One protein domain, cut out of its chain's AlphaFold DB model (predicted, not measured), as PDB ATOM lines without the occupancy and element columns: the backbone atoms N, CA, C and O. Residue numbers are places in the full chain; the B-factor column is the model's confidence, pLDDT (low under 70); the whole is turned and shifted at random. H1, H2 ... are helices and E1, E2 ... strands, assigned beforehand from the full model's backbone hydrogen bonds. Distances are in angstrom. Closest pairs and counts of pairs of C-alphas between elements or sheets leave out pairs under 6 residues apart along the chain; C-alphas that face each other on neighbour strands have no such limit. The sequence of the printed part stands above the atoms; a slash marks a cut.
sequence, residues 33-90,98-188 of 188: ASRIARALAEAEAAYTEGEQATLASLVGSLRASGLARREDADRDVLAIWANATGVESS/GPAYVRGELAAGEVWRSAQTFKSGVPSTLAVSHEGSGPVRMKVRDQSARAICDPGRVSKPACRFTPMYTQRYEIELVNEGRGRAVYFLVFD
ATOM      1  N   ALA A  33      44.553  30.590  50.700       93.56
ATOM      2  CA  ALA A  33      43.283  30.929  50.055       93.56
ATOM      3  C   ALA A  33      42.171  29.910  50.366       93.56
ATOM      4  O   ALA A  33      41.063  30.316  50.700       93.56
ATOM      5  N   SER A  34      42.470  28.605  50.330       93.75
ATOM      6  CA  SER A  34      41.497  27.546  50.644       93.75
ATOM      7  C   SER A  34      41.018  27.612  52.091       93.75
ATOM      8  O   SER A  34      39.816  27.544  52.333       93.75
ATOM      9  N   ARG A  35      41.941  27.815  53.045       95.06
ATOM     10  CA  ARG A  35      41.586  28.003  54.462       95.06
ATOM     11  C   ARG A  35      40.698  29.223  54.668       95.06
ATOM     12  O   ARG A  35      39.717  29.143  55.395       95.06
ATOM     13  N   ILE A  36      41.041  30.342  54.030       96.25
ATOM     14  CA  ILE A  36      40.272  31.586  54.135       96.25
ATOM     15  C   ILE A  36      38.879  31.412  53.529       96.25
ATOM     16  O   ILE A  36      37.897  31.785  54.162       96.25
ATOM     17  N   ALA A  37      38.778  30.821  52.335       96.12
ATOM     18  CA  ALA A  37      37.495  30.557  51.695       96.12
ATOM     19  C   ALA A  37      36.628  29.680  52.605       96.12
ATOM     20  O   ALA A  37      35.489  30.032  52.907       96.12
ATOM     21  N   ARG A  38      37.168  28.571  53.111       95.81
ATOM     22  CA  ARG A  38      36.444  27.692  54.033       95.81
ATOM     23  C   ARG A  38      35.966  28.427  55.290       95.81
ATOM     24  O   ARG A  38      34.784  28.348  55.598       95.81
ATOM     25  N   ALA A  39      36.826  29.217  55.930       97.38
ATOM     26  CA  ALA A  39      36.454  30.016  57.099       97.38
ATOM     27  C   ALA A  39      35.357  31.060  56.800       97.38
ATOM     28  O   ALA A  39      34.541  31.341  57.670       97.38
ATOM     29  N   LEU A  40      35.298  31.620  55.584       97.69
ATOM     30  CA  LEU A  40      34.195  32.500  55.169       97.69
ATOM     31  C   LEU A  40      32.859  31.751  55.075       97.69
ATOM     32  O   LEU A  40      31.845  32.271  55.531       97.69
ATOM     33  N   ALA A  41      32.854  30.538  54.517       97.00
ATOM     34  CA  ALA A  41      31.646  29.715  54.446       97.00
ATOM     35  C   ALA A  41      31.188  29.249  55.839       97.00
ATOM     36  O   ALA A  41      30.004  29.322  56.151       97.00
ATOM     37  N   GLU A  42      32.128  28.842  56.698       97.94
ATOM     38  CA  GLU A  42      31.855  28.506  58.103       97.94
ATOM     39  C   GLU A  42      31.300  29.723  58.873       97.94
ATOM     40  O   GLU A  42      30.381  29.581  59.676       97.94
ATOM     41  N   ALA A  43      31.795  30.936  58.595       98.00
ATOM     42  CA  ALA A  43      31.289  32.163  59.213       98.00
ATOM     43  C   ALA A  43      29.874  32.528  58.729       98.00
ATOM     44  O   ALA A  43      29.056  32.966  59.533       98.00
ATOM     45  N   GLU A  44      29.553  32.325  57.449       97.56
ATOM     46  CA  GLU A  44      28.186  32.509  56.939       97.56
ATOM     47  C   GLU A  44      27.205  31.536  57.608       97.56
ATOM     48  O   GLU A  44      26.121  31.958  58.019       97.56
ATOM     49  N   ALA A  45      27.601  30.270  57.781       97.62
ATOM     50  CA  ALA A  45      26.801  29.279  58.497       97.62
ATOM     51  C   ALA A  45      26.580  29.700  59.960       97.62
ATOM     52  O   ALA A  45      25.437  29.853  60.386       97.62
ATOM     53  N   ALA A  46      27.654  30.021  60.692       98.06
ATOM     54  CA  ALA A  46      27.573  30.466  62.085       98.06
ATOM     55  C   ALA A  46      26.726  31.741  62.255       98.06
ATOM     56  O   ALA A  46      25.981  31.875  63.225       98.06
ATOM     57  N   TYR A  47      26.805  32.682  61.308       97.38
ATOM     58  CA  TYR A  47      25.965  33.879  61.310       97.38
ATOM     59  C   TYR A  47      24.486  33.550  61.092       97.38
ATOM     60  O   TYR A  47      23.631  34.102  61.782       97.38
ATOM     61  N   THR A  48      24.189  32.638  60.166       95.94
ATOM     62  CA  THR A  48      22.820  32.201  59.856       95.94
ATOM     63  C   THR A  48      22.194  31.427  61.016       95.94
ATOM     64  O   THR A  48      21.017  31.617  61.320       95.94
ATOM     65  N   GLU A  49      22.981  30.595  61.694       97.00
ATOM     66  CA  GLU A  49      22.552  29.775  62.834       97.00
ATOM     67  C   GLU A  49      22.549  30.546  64.167       97.00
ATOM     68  O   GLU A  49      22.005  30.075  65.164       97.00
ATOM     69  N   GLY A  50      23.111  31.760  64.196       96.81
ATOM     70  CA  GLY A  50      23.184  32.593  65.397       96.81
ATOM     71  C   GLY A  50      24.268  32.164  66.394       96.81
ATOM     72  O   GLY A  50      24.221  32.562  67.561       96.81
ATOM     73  N   GLU A  51      25.266  31.393  65.959       97.75
ATOM     74  CA  GLU A  51      26.385  30.930  66.781       97.75
ATOM     75  C   GLU A  51      27.418  32.042  67.031       97.75
ATOM     76  O   GLU A  51      28.507  32.079  66.451       97.75
ATOM     77  N   GLN A  52      27.092  32.967  67.934       96.12
ATOM     78  CA  GLN A  52      27.884  34.183  68.159       96.12
ATOM     79  C   GLN A  52      29.352  33.919  68.536       96.12
ATOM     80  O   GLN A  52      30.243  34.614  68.053       96.12
ATOM     81  N   ALA A  53      29.626  32.915  69.375       96.25
ATOM     82  CA  ALA A  53      30.992  32.602  69.806       96.25
ATOM     83  C   ALA A  53      31.850  32.045  68.654       96.25
ATOM     84  O   ALA A  53      32.985  32.489  68.456       96.25
ATOM     85  N   THR A  54      31.288  31.118  67.871       97.69
ATOM     86  CA  THR A  54      31.916  30.557  66.666       97.69
ATOM     87  C   THR A  54      32.195  31.668  65.654       97.69
ATOM     88  O   THR A  54      33.327  31.827  65.190       97.69
ATOM     89  N   LEU A  55      31.189  32.506  65.382       97.94
ATOM     90  CA  LEU A  55      31.303  33.624  64.454       97.94
ATOM     91  C   LEU A  55      32.383  34.623  64.885       97.94
ATOM     92  O   LEU A  55      33.210  35.016  64.065       97.94
ATOM     93  N   ALA A  56      32.421  35.007  66.165       96.19
ATOM     94  CA  ALA A  56      33.411  35.951  66.683       96.19
ATOM     95  C   ALA A  56      34.846  35.429  66.492       96.19
ATOM     96  O   ALA A  56      35.734  36.171  66.058       96.19
ATOM     97  N   SER A  57      35.067  34.138  66.757       96.19
ATOM     98  CA  SER A  57      36.366  33.486  66.563       96.19
ATOM     99  C   SER A  57      36.803  33.485  65.092       96.19
ATOM    100  O   SER A  57      37.930  33.887  64.767       96.19
ATOM    101  N   LEU A  58      35.895  33.097  64.189       97.25
ATOM    102  CA  LEU A  58      36.146  33.060  62.748       97.25
ATOM    103  C   LEU A  58      36.429  34.460  62.191       97.25
ATOM    104  O   LEU A  58      37.428  34.654  61.496       97.25
ATOM    105  N   VAL A  59      35.614  35.457  62.546       95.69
ATOM    106  CA  VAL A  59      35.790  36.857  62.121       95.69
ATOM    107  C   VAL A  59      37.128  37.419  62.601       95.69
ATOM    108  O   VAL A  59      37.835  38.064  61.820       95.69
ATOM    109  N   GLY A  60      37.512  37.151  63.853       92.81
ATOM    110  CA  GLY A  60      38.811  37.555  64.393       92.81
ATOM    111  C   GLY A  60      39.973  36.998  63.564       92.81
ATOM    112  O   GLY A  60      40.872  37.740  63.158       92.81
ATOM    113  N   SER A  61      39.912  35.706  63.232       93.06
ATOM    114  CA  SER A  61      40.933  35.020  62.430       93.06
ATOM    115  C   SER A  61      40.974  35.506  60.974       93.06
ATOM    116  O   SER A  61      42.054  35.758  60.432       93.06
ATOM    117  N   LEU A  62      39.812  35.706  60.343       93.75
ATOM    118  CA  LEU A  62      39.690  36.247  58.986       93.75
ATOM    119  C   LEU A  62      40.305  37.647  58.889       93.75
ATOM    120  O   LEU A  62      41.073  37.920  57.966       93.75
ATOM    121  N   ARG A  63      40.065  38.514  59.874       89.50
ATOM    122  CA  ARG A  63      40.667  39.855  59.914       89.50
ATOM    123  C   ARG A  63      42.157  39.847  60.195       89.50
ATOM    124  O   ARG A  63      42.896  40.575  59.536       89.50
ATOM    125  N   ALA A  64      42.616  38.996  61.110       87.94
ATOM    126  CA  ALA A  64      44.044  38.816  61.366       87.94
ATOM    127  C   ALA A  64      44.799  38.328  60.114       87.94
ATOM    128  O   ALA A  64      45.997  38.572  59.971       87.94
ATOM    129  N   SER A  65      44.100  37.690  59.169       89.00
ATOM    130  CA  SER A  65      44.674  37.303  57.883       89.00
ATOM    131  C   SER A  65      44.881  38.474  56.912       89.00
ATOM    132  O   SER A  65      45.517  38.276  55.881       89.00
ATOM    133  N   GLY A  66      44.392  39.683  57.206       89.50
ATOM    134  CA  GLY A  66      44.446  40.816  56.277       89.50
ATOM    135  C   GLY A  66      43.520  40.654  55.071       89.50
ATOM    136  O   GLY A  66      43.776  41.250  54.026       89.50
ATOM    137  N   LEU A  67      42.493  39.806  55.196       91.69
ATOM    138  CA  LEU A  67      41.466  39.618  54.182       91.69
ATOM    139  C   LEU A  67      40.661  40.905  54.005       91.69
ATOM    140  O   LEU A  67      40.142  41.456  54.976       91.69
ATOM    141  N   ALA A  68      40.507  41.332  52.758       90.62
ATOM    142  CA  ALA A  68      39.676  42.469  52.393       90.62
ATOM    143  C   ALA A  68      38.583  42.059  51.402       90.62
ATOM    144  O   ALA A  68      38.747  41.138  50.603       90.62
ATOM    145  N   ARG A  69      37.453  42.765  51.422       91.50
ATOM    146  CA  ARG A  69      36.466  42.660  50.344       91.50
ATOM    147  C   ARG A  69      37.080  43.222  49.059       91.50
ATOM    148  O   ARG A  69      37.739  44.260  49.105       91.50
ATOM    149  N   ARG A  70      36.841  42.584  47.912       89.12
ATOM    150  CA  ARG A  70      37.154  43.185  46.608       89.12
ATOM    151  C   ARG A  70      36.333  44.473  46.421       89.12
ATOM    152  O   ARG A  70      35.194  44.552  46.876       89.12
ATOM    153  N   GLU A  71      36.914  45.499  45.806       82.25
ATOM    154  CA  GLU A  71      36.281  46.829  45.715       82.25
ATOM    155  C   GLU A  71      34.957  46.821  44.939       82.25
ATOM    156  O   GLU A  71      34.034  47.554  45.281       82.25
ATOM    157  N   ASP A  72      34.856  45.954  43.936       78.25
ATOM    158  CA  ASP A  72      33.702  45.757  43.060       78.25
ATOM    159  C   ASP A  72      32.657  44.771  43.618       78.25
ATOM    160  O   ASP A  72      31.694  44.462  42.924       78.25
ATOM    161  N   ALA A  73      32.839  44.232  44.829       79.31
ATOM    162  CA  ALA A  73      31.873  43.315  45.431       79.31
ATOM    163  C   ALA A  73      30.777  44.076  46.196       79.31
ATOM    164  O   ALA A  73      31.067  44.964  46.997       79.31
ATOM    165  N   ASP A  74      29.519  43.674  46.027       76.25
ATOM    166  CA  ASP A  74      28.355  44.453  46.476       76.25
ATOM    167  C   ASP A  74      28.244  44.644  47.998       76.25
ATOM    168  O   ASP A  74      27.792  45.689  48.467       76.25
ATOM    169  N   ARG A  75      28.654  43.651  48.798       83.31
ATOM    170  CA  ARG A  75      28.421  43.638  50.253       83.31
ATOM    171  C   ARG A  75      29.683  43.283  51.034       83.31
ATOM    172  O   ARG A  75      30.347  42.297  50.727       83.31
ATOM    173  N   ASP A  76      29.976  44.061  52.076       89.25
ATOM    174  CA  ASP A  76      31.044  43.758  53.035       89.25
ATOM    175  C   ASP A  76      30.497  42.965  54.227       89.25
ATOM    176  O   ASP A  76      30.107  43.519  55.257       89.25
ATOM    177  N   VAL A  77      30.430  41.643  54.070       94.06
ATOM    178  CA  VAL A  77      29.920  40.764  55.131       94.06
ATOM    179  C   VAL A  77      30.856  40.672  56.328       94.06
ATOM    180  O   VAL A  77      30.375  40.524  57.446       94.06
ATOM    181  N   LEU A  78      32.167  40.861  56.143       93.06
ATOM    182  CA  LEU A  78      33.108  40.893  57.265       93.06
ATOM    183  C   LEU A  78      32.837  42.077  58.196       93.06
ATOM    184  O   LEU A  78      32.959  41.937  59.413       93.06
ATOM    185  N   ALA A  79      32.472  43.239  57.647       91.44
ATOM    186  CA  ALA A  79      32.048  44.380  58.454       91.44
ATOM    187  C   ALA A  79      30.735  44.090  59.198       91.44
ATOM    188  O   ALA A  79      30.632  44.363  60.393       91.44
ATOM    189  N   ILE A  80      29.759  43.476  58.521       94.19
ATOM    190  CA  ILE A  80      28.462  43.111  59.114       94.19
ATOM    191  C   ILE A  80      28.639  42.127  60.280       94.19
ATOM    192  O   ILE A  80      28.159  42.390  61.382       94.19
ATOM    193  N   TRP A  81      29.349  41.017  60.073       96.06
ATOM    194  CA  TRP A  81      29.540  39.981  61.093       96.06
ATOM    195  C   TRP A  81      30.328  40.471  62.300       96.06
ATOM    196  O   TRP A  81      30.058  40.091  63.437       96.06
ATOM    197  N   ALA A  82      31.291  41.351  62.071       93.31
ATOM    198  CA  ALA A  82      32.024  41.968  63.153       93.31
ATOM    199  C   ALA A  82      31.184  42.905  64.004       93.31
ATOM    200  O   ALA A  82      31.293  42.874  65.226       93.31
ATOM    201  N   ASN A  83      30.330  43.708  63.370       92.88
ATOM    202  CA  ASN A  83      29.394  44.552  64.099       92.88
ATOM    203  C   ASN A  83      28.417  43.693  64.915       92.88
ATOM    204  O   ASN A  83      28.098  44.050  66.042       92.88
ATOM    205  N   ALA A  84      27.991  42.543  64.380       93.31
ATOM    206  CA  ALA A  84      27.110  41.612  65.084       93.31
ATOM    207  C   ALA A  84      27.774  40.944  66.302       93.31
ATOM    208  O   ALA A  84      27.111  40.714  67.308       93.31
ATOM    209  N   THR A  85      29.074  40.656  66.225       94.19
ATOM    210  CA  THR A  85      29.826  39.958  67.287       94.19
ATOM    211  C   THR A  85      30.560  40.892  68.248       94.19
ATOM    212  O   THR A  85      31.105  40.434  69.248       94.19
ATOM    213  N   GLY A  86      30.620  42.193  67.948       89.25
ATOM    214  CA  GLY A  86      31.421  43.162  68.701       89.25
ATOM    215  C   GLY A  86      32.933  42.978  68.531       89.25
ATOM    216  O   GLY A  86      33.711  43.550  69.291       89.25
ATOM    217  N   VAL A  87      33.373  42.185  67.548       85.56
ATOM    218  CA  VAL A  87      34.796  42.030  67.237       85.56
ATOM    219  C   VAL A  87      35.288  43.320  66.591       85.56
ATOM    220  O   VAL A  87      34.982  43.613  65.431       85.56
ATOM    221  N   GLU A  88      36.072  44.097  67.333       72.38
ATOM    222  CA  GLU A  88      36.671  45.319  66.809       72.38
ATOM    223  C   GLU A  88      37.695  45.025  65.706       72.38
ATOM    224  O   GLU A  88      38.392  44.002  65.688       72.38
ATOM    225  N   SER A  89      37.799  45.946  64.750       63.91
ATOM    226  CA  SER A  89      38.879  45.921  63.774       63.91
ATOM    227  C   SER A  89      40.185  46.295  64.472       63.91
ATOM    228  O   SER A  89      40.440  47.472  64.726       63.91
ATOM    229  N   SER A  90      41.047  45.315  64.747       63.03
ATOM    230  CA  SER A  90      42.446  45.636  65.025       63.03
ATOM    231  C   SER A  90      43.034  46.303  63.775       63.03
ATOM    232  O   SER A  90      42.843  45.764  62.678       63.03
ATOM    233  N   GLY A  98      46.865  42.168  50.631       81.62
ATOM    234  CA  GLY A  98      46.382  40.956  51.291       81.62
ATOM    235  C   GLY A  98      45.394  40.178  50.411       81.62
ATOM    236  O   GLY A  98      45.092  40.616  49.298       81.62
ATOM    237  N   PRO A  99      44.909  39.018  50.879       92.12
ATOM    238  CA  PRO A  99      43.917  38.267  50.136       92.12
ATOM    239  C   PRO A  99      42.634  39.091  49.996       92.12
ATOM    240  O   PRO A  99      42.260  39.837  50.903       92.12
ATOM    241  N   ALA A 100      41.955  38.943  48.864       93.31
ATOM    242  CA  ALA A 100      40.677  39.592  48.599       93.31
ATOM    243  C   ALA A 100      39.564  38.552  48.458       93.31
ATOM    244  O   ALA A 100      39.832  37.447  47.990       93.31
ATOM    245  N   TYR A 101      38.322  38.893  48.810       95.00
ATOM    246  CA  TYR A 101      37.170  38.013  48.586       95.00
ATOM    247  C   TYR A 101      36.015  38.678  47.837       95.00
ATOM    248  O   TYR A 101      35.817  39.893  47.894       95.00
ATOM    249  N   VAL A 102      35.221  37.836  47.178       95.00
ATOM    250  CA  VAL A 102      33.902  38.144  46.620       95.00
ATOM    251  C   VAL A 102      32.895  37.181  47.234       95.00
ATOM    252  O   VAL A 102      33.132  35.973  47.226       95.00
ATOM    253  N   ARG A 103      31.774  37.710  47.728       94.88
ATOM    254  CA  ARG A 103      30.590  36.928  48.099       94.88
ATOM    255  C   ARG A 103      29.538  37.077  47.010       94.88
ATOM    256  O   ARG A 103      29.342  38.181  46.508       94.88
ATOM    257  N   GLY A 104      28.820  36.007  46.718       94.56
ATOM    258  CA  GLY A 104      27.594  36.076  45.934       94.56
ATOM    259  C   GLY A 104      26.697  34.883  46.213       94.56
ATOM    260  O   GLY A 104      26.996  34.050  47.067       94.56
ATOM    261  N   GLU A 105      25.586  34.817  45.496       95.19
ATOM    262  CA  GLU A 105      24.614  33.735  45.608       95.19
ATOM    263  C   GLU A 105      24.387  33.135  44.224       95.19
ATOM    264  O   GLU A 105      24.421  33.849  43.224       95.19
ATOM    265  N   LEU A 106      24.212  31.817  44.175       95.56
ATOM    266  CA  LEU A 106      23.950  31.061  42.957       95.56
ATOM    267  C   LEU A 106      22.754  30.141  43.182       95.56
ATOM    268  O   LEU A 106      22.788  29.272  44.058       95.56
ATOM    269  N   ALA A 107      21.718  30.274  42.362       96.31
ATOM    270  CA  ALA A 107      20.671  29.271  42.229       96.31
ATOM    271  C   ALA A 107      21.230  27.958  41.644       96.31
ATOM    272  O   ALA A 107      22.359  27.892  41.154       96.31
ATOM    273  N   ALA A 108      20.436  26.889  41.698       95.38
ATOM    274  CA  ALA A 108      20.819  25.593  41.141       95.38
ATOM    275  C   ALA A 108      21.114  25.708  39.634       95.38
ATOM    276  O   ALA A 108      20.274  26.186  38.872       95.38
ATOM    277  N   GLY A 109      22.297  25.270  39.201       94.12
ATOM    278  CA  GLY A 109      22.742  25.369  37.807       94.12
ATOM    279  C   GLY A 109      23.140  26.776  37.349       94.12
ATOM    280  O   GLY A 109      23.545  26.935  36.196       94.12
ATOM    281  N   GLU A 110      23.043  27.792  38.211       96.62
ATOM    282  CA  GLU A 110      23.414  29.160  37.860       96.62
ATOM    283  C   GLU A 110      24.926  29.292  37.657       96.62
ATOM    284  O   GLU A 110      25.738  28.594  38.282       96.62
ATOM    285  N   VAL A 111      25.293  30.209  36.759       95.62
ATOM    286  CA  VAL A 111      26.675  30.490  36.394       95.62
ATOM    287  C   VAL A 111      27.001  31.951  36.658       95.62
ATOM    288  O   VAL A 111      26.442  32.842  36.018       95.62
ATOM    289  N   TRP A 112      27.980  32.188  37.523       95.44
ATOM    290  CA  TRP A 112      28.578  33.503  37.718       95.44
ATOM    291  C   TRP A 112      29.882  33.618  36.935       95.44
ATOM    292  O   TRP A 112      30.669  32.670  36.865       95.44
ATOM    293  N   ARG A 113      30.124  34.794  36.349       95.75
ATOM    294  CA  ARG A 113      31.337  35.092  35.586       95.75
ATOM    295  C   ARG A 113      31.932  36.418  36.012       95.75
ATOM    296  O   ARG A 113      31.228  37.401  36.204       95.75
ATOM    297  N   SER A 114      33.252  36.446  36.082       94.12
ATOM    298  CA  SER A 114      34.046  37.648  36.302       94.12
ATOM    299  C   SER A 114      35.358  37.501  35.558       94.12
ATOM    300  O   SER A 114      35.753  36.407  35.163       94.12
ATOM    301  N   ALA A 115      36.077  38.601  35.395       93.56
ATOM    302  CA  ALA A 115      37.422  38.538  34.863       93.56
ATOM    303  C   ALA A 115      38.360  39.465  35.631       93.56
ATOM    304  O   ALA A 115      37.962  40.547  36.059       93.56
ATOM    305  N   GLN A 116      39.595  39.011  35.821       93.38
ATOM    306  CA  GLN A 116      40.600  39.655  36.662       93.38
ATOM    307  C   GLN A 116      41.940  39.684  35.933       93.38
ATOM    308  O   GLN A 116      42.331  38.708  35.294       93.38
ATOM    309  N   THR A 117      42.659  40.797  36.041       94.75
ATOM    310  CA  THR A 117      44.033  40.882  35.540       94.75
ATOM    311  C   THR A 117      44.989  40.308  36.575       94.75
ATOM    312  O   THR A 117      44.994  40.754  37.724       94.75
ATOM    313  N   PHE A 118      45.816  39.356  36.149       93.69
ATOM    314  CA  PHE A 118      46.892  38.783  36.954       93.69
ATOM    315  C   PHE A 118      48.247  39.223  36.398       93.69
ATOM    316  O   PHE A 118      48.410  39.376  35.186       93.69
ATOM    317  N   LYS A 119      49.218  39.462  37.284       93.25
ATOM    318  CA  LYS A 119      50.555  39.952  36.918       93.25
ATOM    319  C   LYS A 119      51.471  38.791  36.530       93.25
ATOM    320  O   LYS A 119      51.505  37.776  37.222       93.25
ATOM    321  N   SER A 120      52.244  38.961  35.459       94.81
ATOM    322  CA  SER A 120      53.229  37.961  35.025       94.81
ATOM    323  C   SER A 120      54.233  37.645  36.134       94.81
ATOM    324  O   SER A 120      54.702  38.560  36.812       94.81
ATOM    325  N   GLY A 121      54.588  36.371  36.292       94.75
ATOM    326  CA  GLY A 121      55.601  35.919  37.247       94.75
ATOM    327  C   GLY A 121      55.169  35.958  38.716       94.75
ATOM    328  O   GLY A 121      55.932  35.517  39.569       94.75
ATOM    329  N   VAL A 122      53.958  36.436  39.028       93.06
ATOM    330  CA  VAL A 122      53.410  36.448  40.390       93.06
ATOM    331  C   VAL A 122      52.542  35.202  40.585       93.06
ATOM    332  O   VAL A 122      51.492  35.106  39.947       93.06
ATOM    333  N   PRO A 123      52.935  34.238  41.439       92.38
ATOM    334  CA  PRO A 123      52.079  33.103  41.765       92.38
ATOM    335  C   PRO A 123      50.749  33.600  42.321       92.38
ATOM    336  O   PRO A 123      50.730  34.493  43.162       92.38
ATOM    337  N   SER A 124      49.651  33.034  41.841       92.62
ATOM    338  CA  SER A 124      48.300  33.406  42.249       92.62
ATOM    339  C   SER A 124      47.516  32.160  42.625       92.62
ATOM    340  O   SER A 124      47.629  31.113  41.979       92.62
ATOM    341  N   THR A 125      46.720  32.276  43.682       93.88
ATOM    342  CA  THR A 125      45.797  31.229  44.115       93.88
ATOM    343  C   THR A 125      44.387  31.796  44.155       93.88
ATOM    344  O   THR A 125      44.134  32.805  44.807       93.88
ATOM    345  N   LEU A 126      43.461  31.127  43.476       94.50
ATOM    346  CA  LEU A 126      42.035  31.315  43.689       94.50
ATOM    347  C   LEU A 126      41.498  30.145  44.493       94.50
ATOM    348  O   LEU A 126      41.884  29.002  44.244       94.50
ATOM    349  N   ALA A 127      40.583  30.409  45.414       95.38
ATOM    350  CA  ALA A 127      39.848  29.361  46.103       95.38
ATOM    351  C   ALA A 127      38.373  29.721  46.228       95.38
ATOM    352  O   ALA A 127      38.040  30.874  46.480       95.38
ATOM    353  N   VAL A 128      37.503  28.732  46.063       95.12
ATOM    354  CA  VAL A 128      36.066  28.860  46.243       95.12
ATOM    355  C   VAL A 128      35.593  27.926  47.349       95.12
ATOM    356  O   VAL A 128      35.960  26.751  47.406       95.12
ATOM    357  N   SER A 129      34.754  28.462  48.218       95.12
ATOM    358  CA  SER A 129      33.937  27.713  49.166       95.12
ATOM    359  C   SER A 129      32.484  28.158  49.024       95.12
ATOM    360  O   SER A 129      32.177  29.107  48.294       95.12
ATOM    361  N   HIS A 130      31.585  27.453  49.700       95.19
ATOM    362  CA  HIS A 130      30.174  27.794  49.716       95.19
ATOM    363  C   HIS A 130      29.511  27.337  51.014       95.19
ATOM    364  O   HIS A 130      29.948  26.362  51.624       95.19
ATOM    365  N   GLU A 131      28.453  28.043  51.389       95.00
ATOM    366  CA  GLU A 131      27.413  27.608  52.322       95.00
ATOM    367  C   GLU A 131      26.157  27.251  51.498       95.00
ATOM    368  O   GLU A 131      25.954  27.778  50.397       95.00
ATOM    369  N   GLY A 132      25.340  26.313  51.977       89.69
ATOM    370  CA  GLY A 132      24.148  25.847  51.273       89.69
ATOM    371  C   GLY A 132      24.401  24.634  50.374       89.69
ATOM    372  O   GLY A 132      25.252  23.787  50.646       89.69
ATOM    373  N   SER A 133      23.598  24.474  49.319       78.81
ATOM    374  CA  SER A 133      23.509  23.184  48.632       78.81
ATOM    375  C   SER A 133      24.460  23.034  47.441       78.81
ATOM    376  O   SER A 133      24.316  23.729  46.438       78.81
ATOM    377  N   GLY A 134      25.281  21.985  47.514       72.19
ATOM    378  CA  GLY A 134      25.985  21.342  46.403       72.19
ATOM    379  C   GLY A 134      27.236  22.070  45.907       72.19
ATOM    380  O   GLY A 134      27.378  23.275  46.085       72.19
ATOM    381  N   PRO A 135      28.177  21.330  45.294       85.31
ATOM    382  CA  PRO A 135      29.504  21.858  45.040       85.31
ATOM    383  C   PRO A 135      29.453  23.019  44.046       85.31
ATOM    384  O   PRO A 135      28.944  22.888  42.931       85.31
ATOM    385  N   VAL A 136      30.061  24.139  44.428       91.44
ATOM    386  CA  VAL A 136      30.384  25.217  43.494       91.44
ATOM    387  C   VAL A 136      31.678  24.855  42.772       91.44
ATOM    388  O   VAL A 136      32.740  24.744  43.387       91.44
ATOM    389  N   ARG A 137      31.595  24.648  41.457       91.81
ATOM    390  CA  ARG A 137      32.753  24.357  40.607       91.81
ATOM    391  C   ARG A 137      33.343  25.647  40.057       91.81
ATOM    392  O   ARG A 137      32.630  26.444  39.455       91.81
ATOM    393  N   MET A 138      34.663  25.790  40.162       92.88
ATOM    394  CA  MET A 138      35.416  26.902  39.579       92.88
ATOM    395  C   MET A 138      36.134  26.492  38.289       92.88
ATOM    396  O   MET A 138      36.761  25.435  38.226       92.88
ATOM    397  N   LYS A 139      36.079  27.355  37.275       93.31
ATOM    398  CA  LYS A 139      36.884  27.281  36.049       93.31
ATOM    399  C   LYS A 139      37.649  28.583  35.854       93.31
ATOM    400  O   LYS A 139      37.092  29.659  36.051       93.31
ATOM    401  N   VAL A 140      38.907  28.474  35.435       94.31
ATOM    402  CA  VAL A 140      39.762  29.631  35.130       94.31
ATOM    403  C   VAL A 140      40.393  29.455  33.758       94.31
ATOM    404  O   VAL A 140      41.005  28.417  33.480       94.31
ATOM    405  N   ARG A 141      40.255  30.470  32.906       95.06
ATOM    406  CA  ARG A 141      40.807  30.507  31.547       95.06
ATOM    407  C   ARG A 141      41.634  31.765  31.341       95.06
ATOM    408  O   ARG A 141      41.351  32.799  31.939       95.06
ATOM    409  N   ASP A 142      42.660  31.675  30.506       94.12
ATOM    410  CA  ASP A 142      43.381  32.865  30.053       94.12
ATOM    411  C   ASP A 142      42.674  33.570  28.883       94.12
ATOM    412  O   ASP A 142      41.647  33.107  28.387       94.12
ATOM    413  N   GLN A 143      43.243  34.689  28.424       93.31
ATOM    414  CA  GLN A 143      42.719  35.482  27.304       93.31
ATOM    415  C   GLN A 143      42.649  34.726  25.964       93.31
ATOM    416  O   GLN A 143      41.928  35.144  25.065       93.31
ATOM    417  N   SER A 144      43.391  33.622  25.821       92.56
ATOM    418  CA  SER A 144      43.361  32.746  24.644       92.56
ATOM    419  C   SER A 144      42.368  31.590  24.822       92.56
ATOM    420  O   SER A 144      42.432  30.599  24.097       92.56
ATOM    421  N   ALA A 145      41.475  31.690  25.815       91.50
ATOM    422  CA  ALA A 145      40.497  30.685  26.222       91.50
ATOM    423  C   ALA A 145      41.095  29.337  26.668       91.50
ATOM    424  O   ALA A 145      40.358  28.355  26.838       91.50
ATOM    425  N   ARG A 146      42.412  29.275  26.907       91.31
ATOM    426  CA  ARG A 146      43.082  28.067  27.386       91.31
ATOM    427  C   ARG A 146      42.720  27.848  28.848       91.31
ATOM    428  O   ARG A 146      42.846  28.749  29.678       91.31
ATOM    429  N   ALA A 147      42.289  26.630  29.161       90.88
ATOM    430  CA  ALA A 147      42.005  26.219  30.526       90.88
ATOM    431  C   ALA A 147      43.290  26.231  31.363       90.88
ATOM    432  O   ALA A 147      44.259  25.544  31.049       90.88
ATOM    433  N   ILE A 148      43.272  27.018  32.433       91.69
ATOM    434  CA  ILE A 148      44.331  27.071  33.445       91.69
ATOM    435  C   ILE A 148      43.974  26.121  34.573       91.69
ATOM    436  O   ILE A 148      44.769  25.279  34.976       91.69
ATOM    437  N   CYS A 149      42.726  26.232  35.018       86.56
ATOM    438  CA  CYS A 149      42.103  25.309  35.938       86.56
ATOM    439  C   CYS A 149      40.777  24.884  35.330       86.56
ATOM    440  O   CYS A 149      39.813  25.650  35.316       86.56
ATOM    441  N   ASP A 150      40.747  23.659  34.821       74.00
ATOM    442  CA  ASP A 150      39.508  22.944  34.571       74.00
ATOM    443  C   ASP A 150      39.534  21.691  35.449       74.00
ATOM    444  O   ASP A 150      40.325  20.780  35.190       74.00
ATOM    445  N   PRO A 151      38.740  21.650  36.528       58.97
ATOM    446  CA  PRO A 151      38.709  20.496  37.413       58.97
ATOM    447  C   PRO A 151      38.287  19.186  36.719       58.97
ATOM    448  O   PRO A 151      38.370  18.113  37.325       58.97
ATOM    449  N   GLY A 152      37.816  19.233  35.466       63.72
ATOM    450  CA  GLY A 152      37.231  18.070  34.816       63.72
ATOM    451  C   GLY A 152      36.030  17.591  35.632       63.72
ATOM    452  O   GLY A 152      35.129  18.372  35.924       63.72
ATOM    453  N   ARG A 153      36.021  16.312  36.031       53.19
ATOM    454  CA  ARG A 153      34.937  15.711  36.834       53.19
ATOM    455  C   ARG A 153      35.056  15.912  38.350       53.19
ATOM    456  O   ARG A 153      34.132  15.536  39.063       53.19
ATOM    457  N   VAL A 154      36.162  16.456  38.859       57.72
ATOM    458  CA  VAL A 154      36.385  16.594  40.308       57.72
ATOM    459  C   VAL A 154      36.410  18.066  40.660       57.72
ATOM    460  O   VAL A 154      37.409  18.718  40.386       57.72
ATOM    461  N   SER A 155      35.347  18.591  41.277       65.75
ATOM    462  CA  SER A 155      35.336  19.982  41.741       65.75
ATOM    463  C   SER A 155      36.507  20.221  42.699       65.75
ATOM    464  O   SER A 155      36.533  19.706  43.816       65.75
ATOM    465  N   LYS A 156      37.518  20.962  42.234       73.19
ATOM    466  CA  LYS A 156      38.638  21.399  43.063       73.19
ATOM    467  C   LYS A 156      38.280  22.765  43.644       73.19
ATOM    468  O   LYS A 156      38.049  23.691  42.865       73.19
ATOM    469  N   PRO A 157      38.294  22.927  44.977       84.06
ATOM    470  CA  PRO A 157      37.967  24.201  45.602       84.06
ATOM    471  C   PRO A 157      39.078  25.240  45.419       84.06
ATOM    472  O   PRO A 157      38.896  26.377  45.819       84.06
ATOM    473  N   ALA A 158      40.232  24.893  44.836       90.81
ATOM    474  CA  ALA A 158      41.328  25.827  44.616       90.81
ATOM    475  C   ALA A 158      42.001  25.645  43.252       90.81
ATOM    476  O   ALA A 158      42.071  24.543  42.705       90.81
ATOM    477  N   CYS A 159      42.513  26.753  42.729       91.62
ATOM    478  CA  CYS A 159      43.214  26.886  41.465       91.62
ATOM    479  C   CYS A 159      44.483  27.705  41.697       91.62
ATOM    480  O   CYS A 159      44.407  28.872  42.076       91.62
ATOM    481  N   ARG A 160      45.648  27.103  41.462       91.88
ATOM    482  CA  ARG A 160      46.947  27.760  41.614       91.88
ATOM    483  C   ARG A 160      47.661  27.796  40.273       91.88
ATOM    484  O   ARG A 160      47.748  26.779  39.593       91.88
ATOM    485  N   PHE A 161      48.198  28.953  39.912       92.94
ATOM    486  CA  PHE A 161      48.997  29.120  38.702       92.94
ATOM    487  C   PHE A 161      49.921  30.330  38.818       92.94
ATOM    488  O   PHE A 161      49.732  31.201  39.664       92.94
ATOM    489  N   THR A 162      50.910  30.398  37.933       94.75
ATOM    490  CA  THR A 162      51.753  31.584  37.755       94.75
ATOM    491  C   THR A 162      51.558  32.081  36.324       94.75
ATOM    492  O   THR A 162      51.888  31.346  35.389       94.75
ATOM    493  N   PRO A 163      51.007  33.289  36.107       93.00
ATOM    494  CA  PRO A 163      50.834  33.838  34.767       93.00
ATOM    495  C   PRO A 163      52.182  34.015  34.066       93.00
ATOM    496  O   PRO A 163      53.111  34.585  34.637       93.00
ATOM    497  N   MET A 164      52.284  33.576  32.810       92.62
ATOM    498  CA  MET A 164      53.464  33.854  31.974       92.62
ATOM    499  C   MET A 164      53.475  35.296  31.458       92.62
ATOM    500  O   MET A 164      54.538  35.877  31.274       92.62
ATOM    501  N   TYR A 165      52.292  35.881  31.262       93.31
ATOM    502  CA  TYR A 165      52.098  37.253  30.803       93.31
ATOM    503  C   TYR A 165      51.121  37.973  31.729       93.31
ATOM    504  O   TYR A 165      50.253  37.342  32.336       93.31
ATOM    505  N   THR A 166      51.255  39.295  31.833       96.25
ATOM    506  CA  THR A 166      50.252  40.122  32.509       96.25
ATOM    507  C   THR A 166      49.044  40.240  31.596       96.25
ATOM    508  O   THR A 166      49.131  40.867  30.544       96.25
ATOM    509  N   GLN A 167      47.935  39.619  31.979       96.12
ATOM    510  CA  GLN A 167      46.739  39.552  31.144       96.12
ATOM    511  C   GLN A 167      45.480  39.324  31.976       96.12
ATOM    512  O   GLN A 167      45.546  39.011  33.170       96.12
ATOM    513  N   ARG A 168      44.326  39.488  31.328       96.12
ATOM    514  CA  ARG A 168      43.008  39.246  31.913       96.12
ATOM    515  C   ARG A 168      42.661  37.758  31.810       96.12
ATOM    516  O   ARG A 168      42.805  37.160  30.750       96.12
ATOM    517  N   TYR A 169      42.225  37.182  32.922       95.75
ATOM    518  CA  TYR A 169      41.755  35.804  33.026       95.75
ATOM    519  C   TYR A 169      40.260  35.808  33.314       95.75
ATOM    520  O   TYR A 169      39.784  36.616  34.115       95.75
ATOM    521  N   GLU A 170      39.538  34.896  32.679       96.44
ATOM    522  CA  GLU A 170      38.124  34.653  32.934       96.44
ATOM    523  C   GLU A 170      37.966  33.636  34.056       96.44
ATOM    524  O   GLU A 170      38.664  32.619  34.105       96.44
ATOM    525  N   ILE A 171      37.036  33.919  34.959       95.44
ATOM    526  CA  ILE A 171      36.704  33.091  36.109       95.44
ATOM    527  C   ILE A 171      35.213  32.800  36.031       95.44
ATOM    528  O   ILE A 171      34.394  33.715  35.950       95.44
ATOM    529  N   GLU A 172      34.873  31.521  36.071       95.50
ATOM    530  CA  GLU A 172      33.500  31.038  36.056       95.50
ATOM    531  C   GLU A 172      33.253  30.187  37.299       95.50
ATOM    532  O   GLU A 172      34.043  29.291  37.609       95.50
ATOM    533  N   LEU A 173      32.148  30.456  37.987       94.62
ATOM    534  CA  LEU A 173      31.625  29.627  39.065       94.62
ATOM    535  C   LEU A 173      30.291  29.037  38.623       94.62
ATOM    536  O   LEU A 173      29.448  29.757  38.094       94.62
ATOM    537  N   VAL A 174      30.101  27.741  38.847       94.12
ATOM    538  CA  VAL A 174      28.852  27.037  38.535       94.12
ATOM    539  C   VAL A 174      28.377  26.314  39.779       94.12
ATOM    540  O   VAL A 174      29.136  25.533  40.353       94.12
ATOM    541  N   ASN A 175      27.130  26.540  40.176       94.62
ATOM    542  CA  ASN A 175      26.502  25.744  41.222       94.62
ATOM    543  C   ASN A 175      25.979  24.430  40.622       94.62
ATOM    544  O   ASN A 175      24.986  24.420  39.897       94.62
ATOM    545  N   GLU A 176      26.650  23.317  40.918       92.06
ATOM    546  CA  GLU A 176      26.246  21.978  40.455       92.06
ATOM    547  C   GLU A 176      25.285  21.281  41.434       92.06
ATOM    548  O   GLU A 176      24.901  20.124  41.245       92.06
ATOM    549  N   GLY A 177      24.900  21.983  42.499       91.25
ATOM    550  CA  GLY A 177      23.892  21.580  43.460       91.25
ATOM    551  C   GLY A 177      22.458  21.700  42.953       91.25
ATOM    552  O   GLY A 177      22.171  22.186  41.862       91.25
ATOM    553  N   ARG A 178      21.526  21.234  43.793       93.44
ATOM    554  CA  ARG A 178      20.078  21.227  43.513       93.44
ATOM    555  C   ARG A 178      19.316  22.404  44.122       93.44
ATOM    556  O   ARG A 178      18.107  22.494  43.944       93.44
ATOM    557  N   GLY A 179      19.987  23.288  44.847       93.62
ATOM    558  CA  GLY A 179      19.393  24.457  45.491       93.62
ATOM    559  C   GLY A 179      20.371  25.627  45.520       93.62
ATOM    560  O   GLY A 179      21.382  25.615  44.821       93.62
ATOM    561  N   ARG A 180      20.066  26.642  46.330       95.25
ATOM    562  CA  ARG A 180      20.898  27.845  46.469       95.25
ATOM    563  C   ARG A 180      22.235  27.552  47.158       95.25
ATOM    564  O   ARG A 180      22.274  26.764  48.103       95.25
ATOM    565  N   ALA A 181      23.288  28.236  46.721       95.75
ATOM    566  CA  ALA A 181      24.595  28.254  47.365       95.75
ATOM    567  C   ALA A 181      25.086  29.701  47.524       95.75
ATOM    568  O   ALA A 181      25.085  30.466  46.556       95.75
ATOM    569  N   VAL A 182      25.515  30.073  48.729       96.00
ATOM    570  CA  VAL A 182      26.235  31.326  48.987       96.00
ATOM    571  C   VAL A 182      27.715  31.034  48.797       96.00
ATOM    572  O   VAL A 182      28.284  30.262  49.560       96.00
ATOM    573  N   TYR A 183      28.349  31.607  47.776       95.62
ATOM    574  CA  TYR A 183      29.754  31.329  47.479       95.62
ATOM    575  C   TYR A 183      30.684  32.414  48.019       95.62
ATOM    576  O   TYR A 183      30.331  33.594  48.079       95.62
ATOM    577  N   PHE A 184      31.919  32.006  48.303       96.25
ATOM    578  CA  PHE A 184      33.032  32.892  48.621       96.25
ATOM    579  C   PHE A 184      34.220  32.562  47.728       96.25
ATOM    580  O   PHE A 184      34.808  31.488  47.840       96.25
ATOM    581  N   LEU A 185      34.577  33.490  46.840       95.62
ATOM    582  CA  LEU A 185      35.756  33.389  45.985       95.62
ATOM    583  C   LEU A 185      36.879  34.248  46.560       95.62
ATOM    584  O   LEU A 185      36.729  35.462  46.667       95.62
ATOM    585  N   VAL A 186      38.004  33.622  46.891       95.94
ATOM    586  CA  VAL A 186      39.192  34.252  47.474       95.94
ATOM    587  C   VAL A 186      40.319  34.316  46.449       95.94
ATOM    588  O   VAL A 186      40.549  33.352  45.723       95.94
ATOM    589  N   PHE A 187      41.034  35.437  46.433       93.94
ATOM    590  CA  PHE A 187      42.215  35.724  45.621       93.94
ATOM    591  C   PHE A 187      43.407  35.957  46.559       93.94
ATOM    592  O   PHE A 187      43.293  36.798  47.449       93.94
ATOM    593  N   ASP A 188      44.528  35.254  46.373       91.69
ATOM    594  CA  ASP A 188      45.764  35.393  47.177       91.69
ATOM    595  C   ASP A 188      47.036  35.337  46.316       91.69
ATOM    596  O   ASP A 188      47.083  34.502  45.375       91.69
TER     597      ASP A 188
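This is residues 33 to 90 and 98 to 188 of the 188 residues of an uncharacterized protein of Erythrobacter sp. KY5 (UniProt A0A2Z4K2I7). Two four-stranded sheets lie face to face as a sandwich; H1 covers the other face of one of them, H2 folds back over H1, and H3 packs on H2. The strands make a jelly roll, one long hairpin wound over both sheets, with E1 paired to E8, E2 to E7, E3 to E6 and E4 to E5. The printed part has 149 residues, with three named helices, H1 to H3, and then eight named strands, E1 to E8; the sheets, E1 - E8 - E3 - E6 and E2 - E7 - E4 - E5, are antiparallel. The class is mixed, helices and strands; the whole is compact, with a radius of gyration of the C-alphas of 15.4 A and spans of 46 by 36 by 23 A.

Start with H1, residues 33 to 49, on the sheet of E1 (100 to 106), E8 (181 to 187), E3 (124 to 132) and E6 (158 to 161): two layers, a helix on one face of a sheet, at a height over the sheet of 7.8 A. H1 lies over E8 and E3 and runs only just along the strands, at 28 degrees to E8 on the local plane; its closest C-alphas to E3 are Ser 34 and Ala 127, 5.2 A. H2, residues 52 to 64, touches H1 as a hairpin, at a shallow tilt of 27 degrees, closest at C-alphas 46 and 55, 5.4 A. H3, residues 77 to 85, touches H2 at a steep tilt of 48 degrees, closest at C-alphas 56 and 85, 5.4 A. Within hydrogen-bond range, look for N 102 and O 185, 2.9 A, N 129 and O 184, 3.0 A, and N 126 and O 159, 2.8 A. The other sheet holds E2 (111 to 118), E7 (167 to 175), E4 (136 to 141) and E5 (147 to 149), with N 114 and O 171 at 3.0 A, N 139 and O 172 at 2.8 A, and N 140 and O 149 at 3.0 A. The facing parts of the sheets are 9.8 A centre to centre. In H1, H2 and H3 every O i to N i+4 pair is within hydrogen-bond range.

Find C-alpha 33 at (43.283, 30.929, 50.055); from there H1 runs 24.4 A. H2 spans 18.1 A, E3 26.9 A and E7 26.5 A. E8 ends at C-alpha 187, (42.215, 35.724, 45.621).

The farthest C-alphas, Ala 53 and Ser 144, are 46.8 A apart. Residues 91 to 97 are not printed, and C-alphas 90 and 98 are 15.0 A apart across this cut. The link H2 to H3 is long. Confidence is under 70 at residues 89 to 90 and 151 to 155.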